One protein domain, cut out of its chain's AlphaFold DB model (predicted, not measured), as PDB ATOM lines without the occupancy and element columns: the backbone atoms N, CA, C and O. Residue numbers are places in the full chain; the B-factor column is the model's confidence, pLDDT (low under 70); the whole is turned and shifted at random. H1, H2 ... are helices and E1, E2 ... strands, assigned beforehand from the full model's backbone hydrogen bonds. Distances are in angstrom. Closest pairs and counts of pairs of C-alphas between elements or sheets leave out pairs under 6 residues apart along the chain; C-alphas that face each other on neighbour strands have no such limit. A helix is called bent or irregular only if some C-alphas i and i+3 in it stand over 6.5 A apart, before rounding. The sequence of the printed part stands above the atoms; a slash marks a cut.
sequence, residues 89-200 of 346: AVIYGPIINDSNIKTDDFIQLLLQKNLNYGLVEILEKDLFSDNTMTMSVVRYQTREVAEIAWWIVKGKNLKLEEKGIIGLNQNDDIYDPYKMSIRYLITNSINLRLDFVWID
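What this domain is: This is residues 89 to 200 of the 346 residues of an uncharacterized protein of Streblomastix strix (UniProt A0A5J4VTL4). A twisted wall of four strands has H1 and H2 over one face and its other face bare. Beyond these helices H5 packs on both, H3 packs on H2, and short H4 sits by the first residues of H5, far from the sheet. The printed part has 112 residues, in the order E1 H1 E2 E3 H2 H3 H4 H5 E4; the antiparallel sheet runs E2 E3 E1 E4. The class is mixed, helices and strands; the whole is compact, with a radius of gyration of the C-alphas of 13.8 A and spans of 43 by 32 by 22 A.

Where its parts are: E1, residues 89 to 94, begins at C-alpha 89 (30.549, 70.480, -29.609). H1, 103 to 116, is 19.2 A long and irregular: C-alphas 110 and 113 are 7.6 A apart. E2, 120 to 128, 23.6 A, bends by 55 degrees at residue 123; E3 is 133 to 140, 22.8 A. H2 is 143 to 153, H3 157 to 162, H4 170 to 173, and H5 177 to 191, 21.1 A. E4, 195 to 199, ends at C-alpha 199 (32.579, 68.620, -33.849).

How they stand to each other: N 91 and O 136 of E1 and E3 are 2.9 A apart, N 121 and O 139 of the hairpin E2 and E3 2.7 A, and N 90 and O 197 of E1 and E4 2.8 A, each within hydrogen-bond range. E1, H1 and E2 form a split strand-helix-strand unit, two strands running the same way with E3 between them, its crossover right-handed. H1 and H2 are on the same face, making two layers, at heights over the sheet of 8.5 A and 8.7 A. H2 touches H5 at a steep tilt of 59 degrees, the closest C-alphas being Ile 152 and Ile 186, 5.0 A. Every O i to N i+4 pair is within range in H2, H3 and H5, 8 of 10 in H1; H4 is too short for one.

The domain as a whole: The C-alphas farthest apart, Asp 130 and Asp 172, are 42.9 A apart. The printed part has no cut, and no link is long. Mean pLDDT of the printed part is 76.9; residues 98, 113, 115 to 118, 128 to 131 and 199 to 200 are under 70.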
ATOM      1  N   ALA A  89      31.597  69.622 -29.086       76.75
ATOM      2  CA  ALA A  89      30.549  70.480 -29.609       76.75
ATOM      3  C   ALA A  89      30.859  71.948 -29.325       76.75
ATOM      4  O   ALA A  89      31.678  72.270 -28.466       76.75
ATOM      5  N   VAL A  90      30.157  72.830 -30.024       77.62
ATOM      6  CA  VAL A  90      30.127  74.260 -29.738       77.62
ATOM      7  C   VAL A  90      28.718  74.681 -29.414       77.62
ATOM      8  O   VAL A  90      27.783  74.358 -30.148       77.62
ATOM      9  N   ILE A  91      28.602  75.402 -28.307       81.88
ATOM     10  CA  ILE A  91      27.366  76.001 -27.830       81.88
ATOM     11  C   ILE A  91      27.558  77.509 -27.859       81.88
ATOM     12  O   ILE A  91      28.540  78.008 -27.311       81.88
ATOM     13  N   TYR A  92      26.659  78.238 -28.509       79.06
ATOM     14  CA  TYR A  92      26.778  79.691 -28.618       79.06
ATOM     15  C   TYR A  92      25.415  80.380 -28.686       79.06
ATOM     16  O   TYR A  92      24.403  79.747 -28.998       79.06
ATOM     17  N   GLY A  93      25.406  81.675 -28.370       79.81
ATOM     18  CA  GLY A  93      24.211  82.513 -28.339       79.81
ATOM     19  C   GLY A  93      24.484  83.926 -27.803       79.81
ATOM     20  O   GLY A  93      25.640  84.264 -27.536       79.81
ATOM     21  N   PRO A  94      23.446  84.760 -27.631       78.19
ATOM     22  CA  PRO A  94      23.579  86.126 -27.120       78.19
ATOM     23  C   PRO A  94      24.112  86.124 -25.687       78.19
ATOM     24  O   PRO A  94      23.716  85.276 -24.897       78.19
ATOM     25  N   ILE A  95      24.983  87.064 -25.305       80.38
ATOM     26  CA  ILE A  95      25.512  87.151 -23.930       80.38
ATOM     27  C   ILE A  95      24.363  87.215 -22.936       80.38
ATOM     28  O   ILE A  95      24.395  86.493 -21.943       80.38
ATOM     29  N   ILE A  96      23.360  88.043 -23.230       79.19
ATOM     30  CA  ILE A  96      22.132  88.225 -22.463       79.19
ATOM     31  C   ILE A  96      20.955  88.266 -23.444       79.19
ATOM     32  O   ILE A  96      21.059  88.900 -24.491       79.19
ATOM     33  N   ASN A  97      19.837  87.616 -23.113       74.06
ATOM     34  CA  ASN A  97      18.582  87.782 -23.857       74.06
ATOM     35  C   ASN A  97      17.670  88.870 -23.265       74.06
ATOM     36  O   ASN A  97      17.927  89.409 -22.191       74.06
ATOM     37  N   ASP A  98      16.533  89.108 -23.921       68.56
ATOM     38  CA  ASP A  98      15.498  90.063 -23.494       68.56
ATOM     39  C   ASP A  98      14.927  89.780 -22.090       68.56
ATOM     40  O   ASP A  98      14.322  90.647 -21.466       68.56
ATOM     41  N   SER A  99      15.121  88.563 -21.572       70.25
ATOM     42  CA  SER A  99      14.731  88.148 -20.214       70.25
ATOM     43  C   SER A  99      15.868  88.269 -19.190       70.25
ATOM     44  O   SER A  99      15.744  87.772 -18.073       70.25
ATOM     45  N   ASN A 100      16.973  88.924 -19.555       73.56
ATOM     46  CA  ASN A 100      18.160  89.148 -18.732       73.56
ATOM     47  C   ASN A 100      18.893  87.862 -18.281       73.56
ATOM     48  O   ASN A 100      19.601  87.861 -17.272       73.56
ATOM     49  N   ILE A 101      18.726  86.755 -19.013       75.12
ATOM     50  CA  ILE A 101      19.416  85.489 -18.744       75.12
ATOM     51  C   ILE A 101      20.746  85.493 -19.489       75.12
ATOM     52  O   ILE A 101      20.772  85.705 -20.702       75.12
ATOM     53  N   LYS A 102      21.842  85.217 -18.774       79.94
ATOM     54  CA  LYS A 102      23.169  85.102 -19.381       79.94
ATOM     55  C   LYS A 102      23.365  83.731 -20.021       79.94
ATOM     56  O   LYS A 102      23.222  82.713 -19.345       79.94
ATOM     57  N   THR A 103      23.763  83.694 -21.292       79.12
ATOM     58  CA  THR A 103      24.057  82.424 -21.983       79.12
ATOM     59  C   THR A 103      25.187  81.660 -21.310       79.12
ATOM     60  O   THR A 103      25.119  80.443 -21.211       79.12
ATOM     61  N   ASP A 104      26.191  82.351 -20.777       75.12
ATOM     62  CA  ASP A 104      27.269  81.703 -20.028       75.12
ATOM     63  C   ASP A 104      26.775  80.979 -18.778       75.12
ATOM     64  O   ASP A 104      27.150  79.831 -18.549       75.12
ATOM     65  N   ASP A 105      25.921  81.631 -17.989       76.44
ATOM     66  CA  ASP A 105      25.347  81.042 -16.777       76.44
ATOM     67  C   ASP A 105      24.467  79.844 -17.149       76.44
ATOM     68  O   ASP A 105      24.472  78.815 -16.473       76.44
ATOM     69  N   PHE A 106      23.758  79.939 -18.277       77.38
ATOM     70  CA  PHE A 106      22.969  78.843 -18.817       77.38
ATOM     71  C   PHE A 106      23.833  77.670 -19.300       77.38
ATOM     72  O   PHE A 106      23.524  76.523 -18.988       77.38
ATOM     73  N   ILE A 107      24.912  77.927 -20.045       77.31
ATOM     74  CA  ILE A 107      25.851  76.893 -20.497       77.31
ATOM     75  C   ILE A 107      26.489  76.230 -19.277       77.31
ATOM     76  O   ILE A 107      26.559  75.004 -19.214       77.31
ATOM     77  N   GLN A 108      26.888  77.010 -18.270       77.81
ATOM     78  CA  GLN A 108      27.374  76.451 -17.016       77.81
ATOM     79  C   GLN A 108      26.315  75.580 -16.348       77.81
ATOM     80  O   GLN A 108      26.645  74.459 -15.987       77.81
ATOM     81  N   LEU A 109      25.056  76.017 -16.252       79.69
ATOM     82  CA  LEU A 109      23.964  75.230 -15.668       79.69
ATOM     83  C   LEU A 109      23.692  73.929 -16.444       79.69
ATOM     84  O   LEU A 109      23.564  72.865 -15.838       79.69
ATOM     85  N   LEU A 110      23.649  74.000 -17.777       78.56
ATOM     86  CA  LEU A 110      23.479  72.855 -18.677       78.56
ATOM     87  C   LEU A 110      24.568  71.804 -18.451       78.56
ATOM     88  O   LEU A 110      24.309  70.600 -18.480       78.56
ATOM     89  N   LEU A 111      25.799  72.265 -18.241       78.50
ATOM     90  CA  LEU A 111      26.962  71.403 -18.124       78.50
ATOM     91  C   LEU A 111      27.297  71.060 -16.670       78.50
ATOM     92  O   LEU A 111      28.022  70.100 -16.465       78.50
ATOM     93  N   GLN A 112      26.763  71.764 -15.666       77.06
ATOM     94  CA  GLN A 112      27.238  71.742 -14.275       77.06
ATOM     95  C   GLN A 112      27.306  70.335 -13.685       77.06
ATOM     96  O   GLN A 112      28.333  69.941 -13.135       77.06
ATOM     97  N   LYS A 113      26.225  69.552 -13.815       67.88
ATOM     98  CA  LYS A 113      26.221  68.167 -13.323       67.88
ATOM     99  C   LYS A 113      27.275  67.331 -14.041       67.88
ATOM    100  O   LYS A 113      28.043  66.634 -13.391       67.88
ATOM    101  N   ASN A 114      27.350  67.439 -15.362       70.44
ATOM    102  CA  ASN A 114      28.300  66.673 -16.161       70.44
ATOM    103  C   ASN A 114      29.757  67.108 -15.909       70.44
ATOM    104  O   ASN A 114      30.625  66.251 -15.814       70.44
ATOM    105  N   LEU A 115      30.016  68.405 -15.722       56.75
ATOM    106  CA  LEU A 115      31.312  68.973 -15.341       56.75
ATOM    107  C   LEU A 115      31.770  68.430 -13.985       56.75
ATOM    108  O   LEU A 115      32.891  67.946 -13.864       56.75
ATOM    109  N   ASN A 116      30.885  68.430 -12.985       58.84
ATOM    110  CA  ASN A 116      31.201  67.939 -11.640       58.84
ATOM    111  C   ASN A 116      31.515  66.435 -11.609       58.84
ATOM    112  O   ASN A 116      32.291  65.990 -10.767       58.84
ATOM    113  N   TYR A 117      30.935  65.655 -12.526       68.81
ATOM    114  CA  TYR A 117      31.236  64.230 -12.689       68.81
ATOM    115  C   TYR A 117      32.389  63.952 -13.671       68.81
ATOM    116  O   TYR A 117      32.669  62.788 -13.954       68.81
ATOM    117  N   GLY A 118      33.055  64.984 -14.206       65.38
ATOM    118  CA  GLY A 118      34.134  64.835 -15.192       65.38
ATOM    119  C   GLY A 118      33.671  64.316 -16.559       65.38
ATOM    120  O   GLY A 118      34.485  63.901 -17.379       65.38
ATOM    121  N   LEU A 119      32.362  64.343 -16.815       74.19
ATOM    122  CA  LEU A 119      31.744  63.908 -18.065       74.19
ATOM    123  C   LEU A 119      31.825  64.980 -19.163       74.19
ATOM    124  O   LEU A 119      31.450  64.697 -20.300       74.19
ATOM    125  N   VAL A 120      32.250  66.204 -18.830       79.81
ATOM    126  CA  VAL A 120      32.424  67.345 -19.741       79.81
ATOM    127  C   VAL A 120      33.667  68.139 -19.354       79.81
ATOM    128  O   VAL A 120      33.959  68.310 -18.177       79.81
ATOM    129  N   GLU A 121      34.351  68.670 -20.356       79.12
ATOM    130  CA  GLU A 121      35.468  69.602 -20.289       79.12
ATOM    131  C   GLU A 121      35.118  70.827 -21.153       79.12
ATOM    132  O   GLU A 121      34.696  70.673 -22.299       79.12
ATOM    133  N   ILE A 122      35.265  72.047 -20.626       80.56
ATOM    134  CA  ILE A 122      35.191  73.268 -21.445       80.56
ATOM    135  C   ILE A 122      36.599  73.527 -21.975       80.56
ATOM    136  O   ILE A 122      37.516  73.749 -21.190       80.56
ATOM    137  N   LEU A 123      36.765  73.472 -23.295       72.94
ATOM    138  CA  LEU A 123      38.060  73.644 -23.951       72.94
ATOM    139  C   LEU A 123      38.389  75.121 -24.168       72.94
ATOM    140  O   LEU A 123      39.535  75.529 -24.012       72.94
ATOM    141  N   GLU A 124      37.387  75.908 -24.557       72.75
ATOM    142  CA  GLU A 124      37.567  77.301 -24.963       72.75
ATOM    143  C   GLU A 124      36.274  78.096 -24.784       72.75
ATOM    144  O   GLU A 124      35.173  77.538 -24.842       72.75
ATOM    145  N   LYS A 125      36.417  79.406 -24.574       78.25
ATOM    146  CA  LYS A 125      35.313  80.345 -24.418       78.25
ATOM    147  C   LYS A 125      35.695  81.711 -24.981       78.25
ATOM    148  O   LYS A 125      36.788  82.184 -24.683       78.25
ATOM    149  N   ASP A 126      34.800  82.336 -25.741       71.00
ATOM    150  CA  ASP A 126      35.069  83.631 -26.384       71.00
ATOM    151  C   ASP A 126      33.823  84.540 -26.430       71.00
ATOM    152  O   ASP A 126      32.688  84.052 -26.418       71.00
ATOM    153  N   LEU A 127      34.046  85.860 -26.481       72.69
ATOM    154  CA  LEU A 127      33.025  86.915 -26.576       72.69
ATOM    155  C   LEU A 127      33.146  87.668 -27.907       72.69
ATOM    156  O   LEU A 127      34.251  87.916 -28.389       72.69
ATOM    157  N   PHE A 128      32.019  88.074 -28.502       59.50
ATOM    158  CA  PHE A 128      32.033  88.726 -29.817       59.50
ATOM    159  C   PHE A 128      30.782  89.560 -30.130       59.50
ATOM    160  O   PHE A 128      29.870  89.668 -29.309       59.50
ATOM    161  N   SER A 129      30.757  90.154 -31.333       52.75
ATOM    162  CA  SER A 129      29.708  91.073 -31.801       52.75
ATOM    163  C   SER A 129      29.570  92.263 -30.848       52.75
ATOM    164  O   SER A 129      28.555  92.413 -30.183       52.75
ATOM    165  N   ASP A 130      30.642  93.038 -30.659       63.06
ATOM    166  CA  ASP A 130      30.693  94.131 -29.671       63.06
ATOM    167  C   ASP A 130      30.298  93.700 -28.246       63.06
ATOM    168  O   ASP A 130      29.686  94.451 -27.488       63.06
ATOM    169  N   ASN A 131      30.661  92.468 -27.870       64.38
ATOM    170  CA  ASN A 131      30.261  91.829 -26.616       64.38
ATOM    171  C   ASN A 131      28.734  91.678 -26.484       64.38
ATOM    172  O   ASN A 131      28.167  91.941 -25.426       64.38
ATOM    173  N   THR A 132      28.060  91.246 -27.548       71.25
ATOM    174  CA  THR A 132      26.630  90.891 -27.512       71.25
ATOM    175  C   THR A 132      26.392  89.392 -27.639       71.25
ATOM    176  O   THR A 132      25.298  88.937 -27.315       71.25
ATOM    177  N   MET A 133      27.407  88.601 -28.008       74.50
ATOM    178  CA  MET A 133      27.340  87.138 -28.124       74.50
ATOM    179  C   MET A 133      28.486  86.424 -27.374       74.50
ATOM    180  O   MET A 133      29.565  86.988 -27.182       74.50
ATOM    181  N   THR A 134      28.254  85.175 -26.957       82.12
ATOM    182  CA  THR A 134      29.227  84.278 -26.301       82.12
ATOM    183  C   THR A 134      29.231  82.897 -26.958       82.12
ATOM    184  O   THR A 134      28.217  82.429 -27.487       82.12
ATOM    185  N   MET A 135      30.378  82.228 -26.909       79.81
ATOM    186  CA  MET A 135      30.587  80.878 -27.420       79.81
ATOM    187  C   MET A 135      31.385  80.042 -26.417       79.81
ATOM    188  O   MET A 135      32.337  80.525 -25.812       79.81
ATOM    189  N   SER A 136      31.033  78.763 -26.286       82.06
ATOM    190  CA  SER A 136      31.777  77.759 -25.521       82.06
ATOM    191  C   SER A 136      32.034  76.507 -26.358       82.06
ATOM    192  O   SER A 136      31.101  75.889 -26.877       82.06
ATOM    193  N   VAL A 137      33.301  76.108 -26.449       77.44
ATOM    194  CA  VAL A 137      33.731  74.833 -27.033       77.44
ATOM    195  C   VAL A 137      33.836  73.807 -25.915       77.44
ATOM    196  O   VAL A 137      34.521  74.028 -24.917       77.44
ATOM    197  N   VAL A 138      33.163  72.675 -26.076       81.38
ATOM    198  CA  VAL A 138      33.024  71.658 -25.032       81.38
ATOM    199  C   VAL A 138      33.406  70.282 -25.549       81.38
ATOM    200  O   VAL A 138      33.136  69.948 -26.701       81.38
ATOM    201  N   ARG A 139      34.003  69.466 -24.681       79.69
ATOM    202  CA  ARG A 139      34.279  68.049 -24.895       79.69
ATOM    203  C   ARG A 139      33.617  67.214 -23.810       79.69
ATOM    204  O   ARG A 139      34.000  67.240 -22.655       79.69
ATOM    205  N   TYR A 140      32.648  66.422 -24.202       81.94
ATOM    206  CA  TYR A 140      32.029  65.362 -23.442       81.94
ATOM    207  C   TYR A 140      32.946  64.126 -23.352       81.94
ATOM    208  O   TYR A 140      33.763  63.848 -24.234       81.94
ATOM    209  N   GLN A 141      32.793  63.347 -22.290       75.88
ATOM    210  CA  GLN A 141      33.500  62.081 -22.097       75.88
ATOM    211  C   GLN A 141      32.888  60.969 -22.952       75.88
ATOM    212  O   GLN A 141      33.596  60.102 -23.466       75.88
ATOM    213  N   THR A 142      31.564  60.996 -23.121       77.25
ATOM    214  CA  THR A 142      30.828  60.031 -23.935       77.25
ATOM    215  C   THR A 142      29.892  60.746 -24.901       77.25
ATOM    216  O   THR A 142      29.457  61.875 -24.670       77.25
ATOM    217  N   ARG A 143      29.581  60.071 -26.009       76.12
ATOM    218  CA  ARG A 143      28.640  60.576 -27.013       76.12
ATOM    219  C   ARG A 143      27.229  60.717 -26.452       76.12
ATOM    220  O   ARG A 143      26.551  61.680 -26.774       76.12
ATOM    221  N   GLU A 144      26.811  59.801 -25.583       80.69
ATOM    222  CA  GLU A 144      25.490  59.854 -24.956       80.69
ATOM    223  C   GLU A 144      25.288  61.149 -24.160       80.69
ATOM    224  O   GLU A 144      24.275  61.821 -24.328       80.69
ATOM    225  N   VAL A 145      26.282  61.570 -23.369       81.06
ATOM    226  CA  VAL A 145      26.199  62.832 -22.612       81.06
ATOM    227  C   VAL A 145      26.083  64.029 -23.562       81.06
ATOM    228  O   VAL A 145      25.308  64.955 -23.314       81.06
ATOM    229  N   ALA A 146      26.810  63.993 -24.678       80.88
ATOM    230  CA  ALA A 146      26.748  65.032 -25.696       80.88
ATOM    231  C   ALA A 146      25.390  65.069 -26.429       80.88
ATOM    232  O   ALA A 146      24.866  66.149 -26.697       80.88
ATOM    233  N   GLU A 147      24.783  63.909 -26.703       81.19
ATOM    234  CA  GLU A 147      23.461  63.800 -27.338       81.19
ATOM    235  C   GLU A 147      22.358  64.342 -26.438       81.19
ATOM    236  O   GLU A 147      21.493  65.077 -26.910       81.19
ATOM    237  N   ILE A 148      22.435  64.075 -25.133       82.94
ATOM    238  CA  ILE A 148      21.504  64.637 -24.151       82.94
ATOM    239  C   ILE A 148      21.599  66.165 -24.139       82.94
ATOM    240  O   ILE A 148      20.575  66.843 -24.231       82.94
ATOM    241  N   ALA A 149      22.815  66.720 -24.079       84.94
ATOM    242  CA  ALA A 149      23.011  68.168 -24.122       84.94
ATOM    243  C   ALA A 149      22.478  68.777 -25.428       84.94
ATOM    244  O   ALA A 149      21.792  69.800 -25.403       84.94
ATOM    245  N   TRP A 150      22.720  68.116 -26.562       84.50
ATOM    246  CA  TRP A 150      22.180  68.526 -27.853       84.50
ATOM    247  C   TRP A 150      20.646  68.518 -27.878       84.50
ATOM    248  O   TRP A 150      20.041  69.496 -28.319       84.50
ATOM    249  N   TRP A 151      20.000  67.457 -27.380       83.69
ATOM    250  CA  TRP A 151      18.538  67.371 -27.310       83.69
ATOM    251  C   TRP A 151      17.937  68.460 -26.425       83.69
ATOM    252  O   TRP A 151      16.898  69.008 -26.785       83.69
ATOM    253  N   ILE A 152      18.600  68.812 -25.320       83.50
ATOM    254  CA  ILE A 152      18.183  69.920 -24.452       83.50
ATOM    255  C   ILE A 152      18.281  71.258 -25.196       83.50
ATOM    256  O   ILE A 152      17.326  72.035 -25.195       83.50
ATOM    257  N   VAL A 153      19.402  71.527 -25.873       82.31
ATOM    258  CA  VAL A 153      19.588  72.789 -26.613       82.31
ATOM    259  C   VAL A 153      18.625  72.899 -27.798       82.31
ATOM    260  O   VAL A 153      18.104  73.975 -28.067       82.31
ATOM    261  N   LYS A 154      18.337  71.790 -28.485       80.25
ATOM    262  CA  LYS A 154      17.411  71.753 -29.629       80.25
ATOM    263  C   LYS A 154      15.948  71.491 -29.259       80.25
ATOM    264  O   LYS A 154      15.138  71.308 -30.164       80.25
ATOM    265  N   GLY A 155      15.607  71.430 -27.972       79.62
ATOM    266  CA  GLY A 155      14.234  71.213 -27.503       79.62
ATOM    267  C   GLY A 155      13.584  69.912 -27.988       79.62
ATOM    268  O   GLY A 155      12.390  69.875 -28.284       79.62
ATOM    269  N   LYS A 156      14.354  68.824 -28.111       80.88
ATOM    270  CA  LYS A 156      13.872  67.528 -28.619       80.88
ATOM    271  C   LYS A 156      13.250  66.675 -27.502       80.88
ATOM    272  O   LYS A 156      13.767  65.611 -27.170       80.88
ATOM    273  N   ASN A 157      12.112  67.124 -26.964       82.19
ATOM    274  CA  ASN A 157      11.417  66.488 -25.827       82.19
ATOM    275  C   ASN A 157      11.166  64.987 -26.025       82.19
ATOM    276  O   ASN A 157      11.543  64.200 -25.166       82.19
ATOM    277  N   LEU A 158      10.651  64.581 -27.192       77.88
ATOM    278  CA  LEU A 158      10.360  63.173 -27.503       77.88
ATOM    279  C   LEU A 158      11.574  62.250 -27.303       77.88
ATOM    280  O   LEU A 158      11.435  61.143 -26.797       77.88
ATOM    281  N   LYS A 159      12.786  62.702 -27.655       78.19
ATOM    282  CA  LYS A 159      14.009  61.896 -27.489       78.19
ATOM    283  C   LYS A 159      14.419  61.764 -26.023       78.19
ATOM    284  O   LYS A 159      14.910  60.715 -25.614       78.19
ATOM    285  N   LEU A 160      14.202  62.814 -25.234       80.88
ATOM    286  CA  LEU A 160      14.453  62.804 -23.793       80.88
ATOM    287  C   LEU A 160      13.426  61.928 -23.056       80.88
ATOM    288  O   LEU A 160      13.796  61.225 -22.118       80.88
ATOM    289  N   GLU A 161      12.174  61.925 -23.513       83.19
ATOM    290  CA  GLU A 161      11.087  61.069 -23.019       83.19
ATOM    291  C   GLU A 161      11.354  59.588 -23.311       83.19
ATOM    292  O   GLU A 161      11.324  58.766 -22.398       83.19
ATOM    293  N   GLU A 162      11.713  59.242 -24.555       82.88
ATOM    294  CA  GLU A 162      12.088  57.875 -24.966       82.88
ATOM    295  C   GLU A 162      13.235  57.297 -24.119       82.88
ATOM    296  O   GLU A 162      13.304  56.091 -23.883       82.88
ATOM    297  N   LYS A 163      14.142  58.161 -23.650       80.31
ATOM    298  CA  LYS A 163      15.278  57.801 -22.790       80.31
ATOM    299  C   LYS A 163      14.959  57.850 -21.292       80.31
ATOM    300  O   LYS A 163      15.843  57.578 -20.484       80.31
ATOM    301  N   GLY A 164      13.732  58.208 -20.910       81.56
ATOM    302  CA  GLY A 164      13.305  58.345 -19.514       81.56
ATOM    303  C   GLY A 164      13.974  59.500 -18.759       81.56
ATOM    304  O   GLY A 164      13.902  59.555 -17.530       81.56
ATOM    305  N   ILE A 165      14.628  60.419 -19.477       82.62
ATOM    306  CA  ILE A 165      15.338  61.574 -18.910       82.62
ATOM    307  C   ILE A 165      14.344  62.627 -18.421       82.62
ATOM    308  O   ILE A 165      14.614  63.295 -17.431       82.62
ATOM    309  N   ILE A 166      13.193  62.748 -19.083       83.88
ATOM    310  CA  ILE A 166      12.017  63.499 -18.619       83.88
ATOM    311  C   ILE A 166      10.773  62.603 -18.733       83.88
ATOM    312  O   ILE A 166      10.802  61.594 -19.436       83.88
ATOM    313  N   GLY A 167       9.703  62.922 -18.010       82.69
ATOM    314  CA  GLY A 167       8.410  62.238 -18.085       82.69
ATOM    315  C   GLY A 167       7.599  62.633 -19.320       82.69
ATOM    316  O   GLY A 167       7.949  63.575 -20.031       82.69
ATOM    317  N   LEU A 168       6.491  61.932 -19.574       80.94
ATOM    318  CA  LEU A 168       5.648  62.159 -20.759       80.94
ATOM    319  C   LEU A 168       4.915  63.505 -20.698       80.94
ATOM    320  O   LEU A 168       4.520  64.061 -21.719       80.94
ATOM    321  N   ASN A 169       4.724  64.043 -19.497       79.56
ATOM    322  CA  ASN A 169       4.154  65.362 -19.278       79.56
ATOM    323  C   ASN A 169       4.834  66.065 -18.084       79.56
ATOM    324  O   ASN A 169       5.578  65.460 -17.317       79.56
ATOM    325  N   GLN A 170       4.595  67.372 -17.925       73.31
ATOM    326  CA  GLN A 170       5.190  68.152 -16.827       73.31
ATOM    327  C   GLN A 170       4.744  67.668 -15.437       73.31
ATOM    328  O   GLN A 170       5.510  67.775 -14.482       73.31
ATOM    329  N   ASN A 171       3.537  67.105 -15.327       79.69
ATOM    330  CA  ASN A 171       2.993  66.593 -14.067       79.69
ATOM    331  C   ASN A 171       3.653  65.274 -13.632       79.69
ATOM    332  O   ASN A 171       3.597  64.922 -12.457       79.69
ATOM    333  N   ASP A 172       4.308  64.564 -14.548       75.62
ATOM    334  CA  ASP A 172       5.104  63.382 -14.216       75.62
ATOM    335  C   ASP A 172       6.443  63.772 -13.562       75.62
ATOM    336  O   ASP A 172       7.055  62.969 -12.860       75.62
ATOM    337  N   ASP A 173       6.892  65.015 -13.774       81.62
ATOM    338  CA  ASP A 173       8.233  65.476 -13.400       81.62
ATOM    339  C   ASP A 173       8.261  66.381 -12.169       81.62
ATOM    340  O   ASP A 173       9.322  66.555 -11.581       81.62
ATOM    341  N   ILE A 174       7.120  66.926 -11.739       81.19
ATOM    342  CA  ILE A 174       7.001  67.862 -10.598       81.19
ATOM    343  C   ILE A 174       7.602  67.345  -9.284       81.19
ATOM    344  O   ILE A 174       7.981  68.152  -8.437       81.19
ATOM    345  N   TYR A 175       7.721  66.027  -9.112       83.69
ATOM    346  CA  TYR A 175       8.337  65.410  -7.931       83.69
ATOM    347  C   TYR A 175       9.804  65.006  -8.134       83.69
ATOM    348  O   TYR A 175      10.443  64.554  -7.185       83.69
ATOM    349  N   ASP A 176      10.351  65.179  -9.340       80.06
ATOM    350  CA  ASP A 176      11.749  64.919  -9.671       80.06
ATOM    351  C   ASP A 176      12.477  66.246  -9.985       80.06
ATOM    352  O   ASP A 176      12.391  66.782 -11.098       80.06
ATOM    353  N   PRO A 177      13.246  66.787  -9.018       80.69
ATOM    354  CA  PRO A 177      13.969  68.044  -9.188       80.69
ATOM    355  C   PRO A 177      14.931  68.050 -10.383       80.69
ATOM    356  O   PRO A 177      15.190  69.105 -10.967       80.69
ATOM    357  N   TYR A 178      15.475  66.890 -10.770       81.19
ATOM    358  CA  TYR A 178      16.372  66.795 -11.916       81.19
ATOM    359  C   TYR A 178      15.611  66.963 -13.230       81.19
ATOM    360  O   TYR A 178      16.024  67.761 -14.072       81.19
ATOM    361  N   LYS A 179      14.469  66.289 -13.379       84.19
ATOM    362  CA  LYS A 179      13.634  66.402 -14.584       84.19
ATOM    363  C   LYS A 179      13.050  67.801 -14.739       84.19
ATOM    364  O   LYS A 179      13.088  68.362 -15.834       84.19
ATOM    365  N   MET A 180      12.624  68.419 -13.634       81.88
ATOM    366  CA  MET A 180      12.208  69.827 -13.617       81.88
ATOM    367  C   MET A 180      13.329  70.768 -14.068       81.88
ATOM    368  O   MET A 180      13.093  71.663 -14.881       81.88
ATOM    369  N   SER A 181      14.560  70.532 -13.607       80.00
ATOM    370  CA  SER A 181      15.727  71.309 -14.041       80.00
ATOM    371  C   SER A 181      15.980  71.158 -15.546       80.00
ATOM    372  O   SER A 181      16.254  72.144 -16.224       80.00
ATOM    373  N   ILE A 182      15.821  69.954 -16.105       80.12
ATOM    374  CA  ILE A 182      15.955  69.723 -17.552       80.12
ATOM    375  C   ILE A 182      14.861  70.447 -18.343       80.12
ATOM    376  O   ILE A 182      15.162  71.074 -19.358       80.12
ATOM    377  N   ARG A 183      13.602  70.434 -17.889       82.69
ATOM    378  CA  ARG A 183      12.521  71.181 -18.560       82.69
ATOM    379  C   ARG A 183      12.749  72.688 -18.548       82.69
ATOM    380  O   ARG A 183      12.497  73.361 -19.552       82.69
ATOM    381  N   TYR A 184      13.258  73.207 -17.434       83.25
ATOM    382  CA  TYR A 184      13.690  74.596 -17.333       83.25
ATOM    383  C   TYR A 184      14.812  74.901 -18.335       83.25
ATOM    384  O   TYR A 184      14.755  75.913 -19.033       83.25
ATOM    385  N   LEU A 185      15.793  74.000 -18.464       81.06
ATOM    386  CA  LEU A 185      16.877  74.146 -19.434       81.06
ATOM    387  C   LEU A 185      16.360  74.176 -20.877       81.06
ATOM    388  O   LEU A 185      16.731  75.069 -21.628       81.06
ATOM    389  N   ILE A 186      15.463  73.264 -21.252       80.94
ATOM    390  CA  ILE A 186      14.870  73.220 -22.599       80.94
ATOM    391  C   ILE A 186      14.128  74.518 -22.933       80.94
ATOM    392  O   ILE A 186      14.262  75.066 -24.021       80.94
ATOM    393  N   THR A 187      13.326  75.020 -21.995       80.88
ATOM    394  CA  THR A 187      12.536  76.236 -22.228       80.88
ATOM    395  C   THR A 187      13.454  77.437 -22.451       80.88
ATOM    396  O   THR A 187      13.255  78.230 -23.371       80.88
ATOM    397  N   ASN A 188      14.505  77.548 -21.638       77.94
ATOM    398  CA  ASN A 188      15.436  78.662 -21.731       77.94
ATOM    399  C   ASN A 188      16.409  78.550 -22.903       77.94
ATOM    400  O   ASN A 188      16.740  79.587 -23.460       77.94
ATOM    401  N   SER A 189      16.832  77.355 -23.330       74.94
ATOM    402  CA  SER A 189      17.692  77.210 -24.515       74.94
ATOM    403  C   SER A 189      17.008  77.741 -25.775       74.94
ATOM    404  O   SER A 189      17.633  78.451 -26.564       74.94
ATOM    405  N   ILE A 190      15.706  77.466 -25.919       72.75
ATOM    406  CA  ILE A 190      14.869  77.982 -27.007       72.75
ATOM    407  C   ILE A 190      14.750  79.509 -26.912       72.75
ATOM    408  O   ILE A 190      14.979  80.203 -27.902       72.75
ATOM    409  N   ASN A 191      14.461  80.046 -25.720       74.12
ATOM    410  CA  ASN A 191      14.344  81.495 -25.501       74.12
ATOM    411  C   ASN A 191      15.668  82.243 -25.715       74.12
ATOM    412  O   ASN A 191      15.675  83.374 -26.194       74.12
ATOM    413  N   LEU A 192      16.789  81.620 -25.361       72.88
ATOM    414  CA  LEU A 192      18.140  82.128 -25.588       72.88
ATOM    415  C   LEU A 192      18.589  81.963 -27.046       72.88
ATOM    416  O   LEU A 192      19.635  82.485 -27.409       72.88
ATOM    417  N   ARG A 193      17.817  81.254 -27.886       73.06
ATOM    418  CA  ARG A 193      18.172  80.922 -29.276       73.06
ATOM    419  C   ARG A 193      19.551  80.273 -29.380       73.06
ATOM    420  O   ARG A 193      20.314  80.566 -30.297       73.06
ATOM    421  N   LEU A 194      19.867  79.401 -28.424       75.62
ATOM    422  CA  LEU A 194      21.159  78.735 -28.410       75.62
ATOM    423  C   LEU A 194      21.294  77.802 -29.599       75.62
ATOM    424  O   LEU A 194      20.387  77.038 -29.948       75.62
ATOM    425  N   ASP A 195      22.487  77.806 -30.167       75.62
ATOM    426  CA  ASP A 195      22.880  76.825 -31.151       75.62
ATOM    427  C   ASP A 195      23.853  75.818 -30.565       75.62
ATOM    428  O   ASP A 195      24.636  76.109 -29.667       75.62
ATOM    429  N   PHE A 196      23.763  74.600 -31.092       77.31
ATOM    430  CA  PHE A 196      24.616  73.480 -30.735       77.31
ATOM    431  C   PHE A 196      25.123  72.857 -32.021       77.31
ATOM    432  O   PHE A 196      24.326  72.405 -32.853       77.31
ATOM    433  N   VAL A 197      26.438  72.825 -32.178       71.94
ATOM    434  CA  VAL A 197      27.094  72.291 -33.366       71.94
ATOM    435  C   VAL A 197      28.097  71.238 -32.949       71.94
ATOM    436  O   VAL A 197      29.026  71.510 -32.201       71.94
ATOM    437  N   TRP A 198      27.900  70.018 -33.435       71.38
ATOM    438  CA  TRP A 198      28.820  68.915 -33.193       71.38
ATOM    439  C   TRP A 198      30.160  69.146 -33.887       71.38
ATOM    440  O   TRP A 198      30.214  69.682 -34.995       71.38
ATOM    441  N   ILE A 199      31.229  68.643 -33.284       66.75
ATOM    442  CA  ILE A 199      32.579  68.620 -33.849       66.75
ATOM    443  C   ILE A 199      32.935  67.167 -34.127       66.75
ATOM    444  O   ILE A 199      32.760  66.305 -33.260       66.75
ATOM    445  N   ASP A 200      33.400  66.906 -35.342       57.41
ATOM    446  CA  ASP A 200      33.802  65.575 -35.762       57.41
ATOM    447  C   ASP A 200      35.308  65.417 -35.587       57.41
ATOM    448  O   ASP A 200      36.099  65.898 -36.386       57.41
TER     449      ASP A 200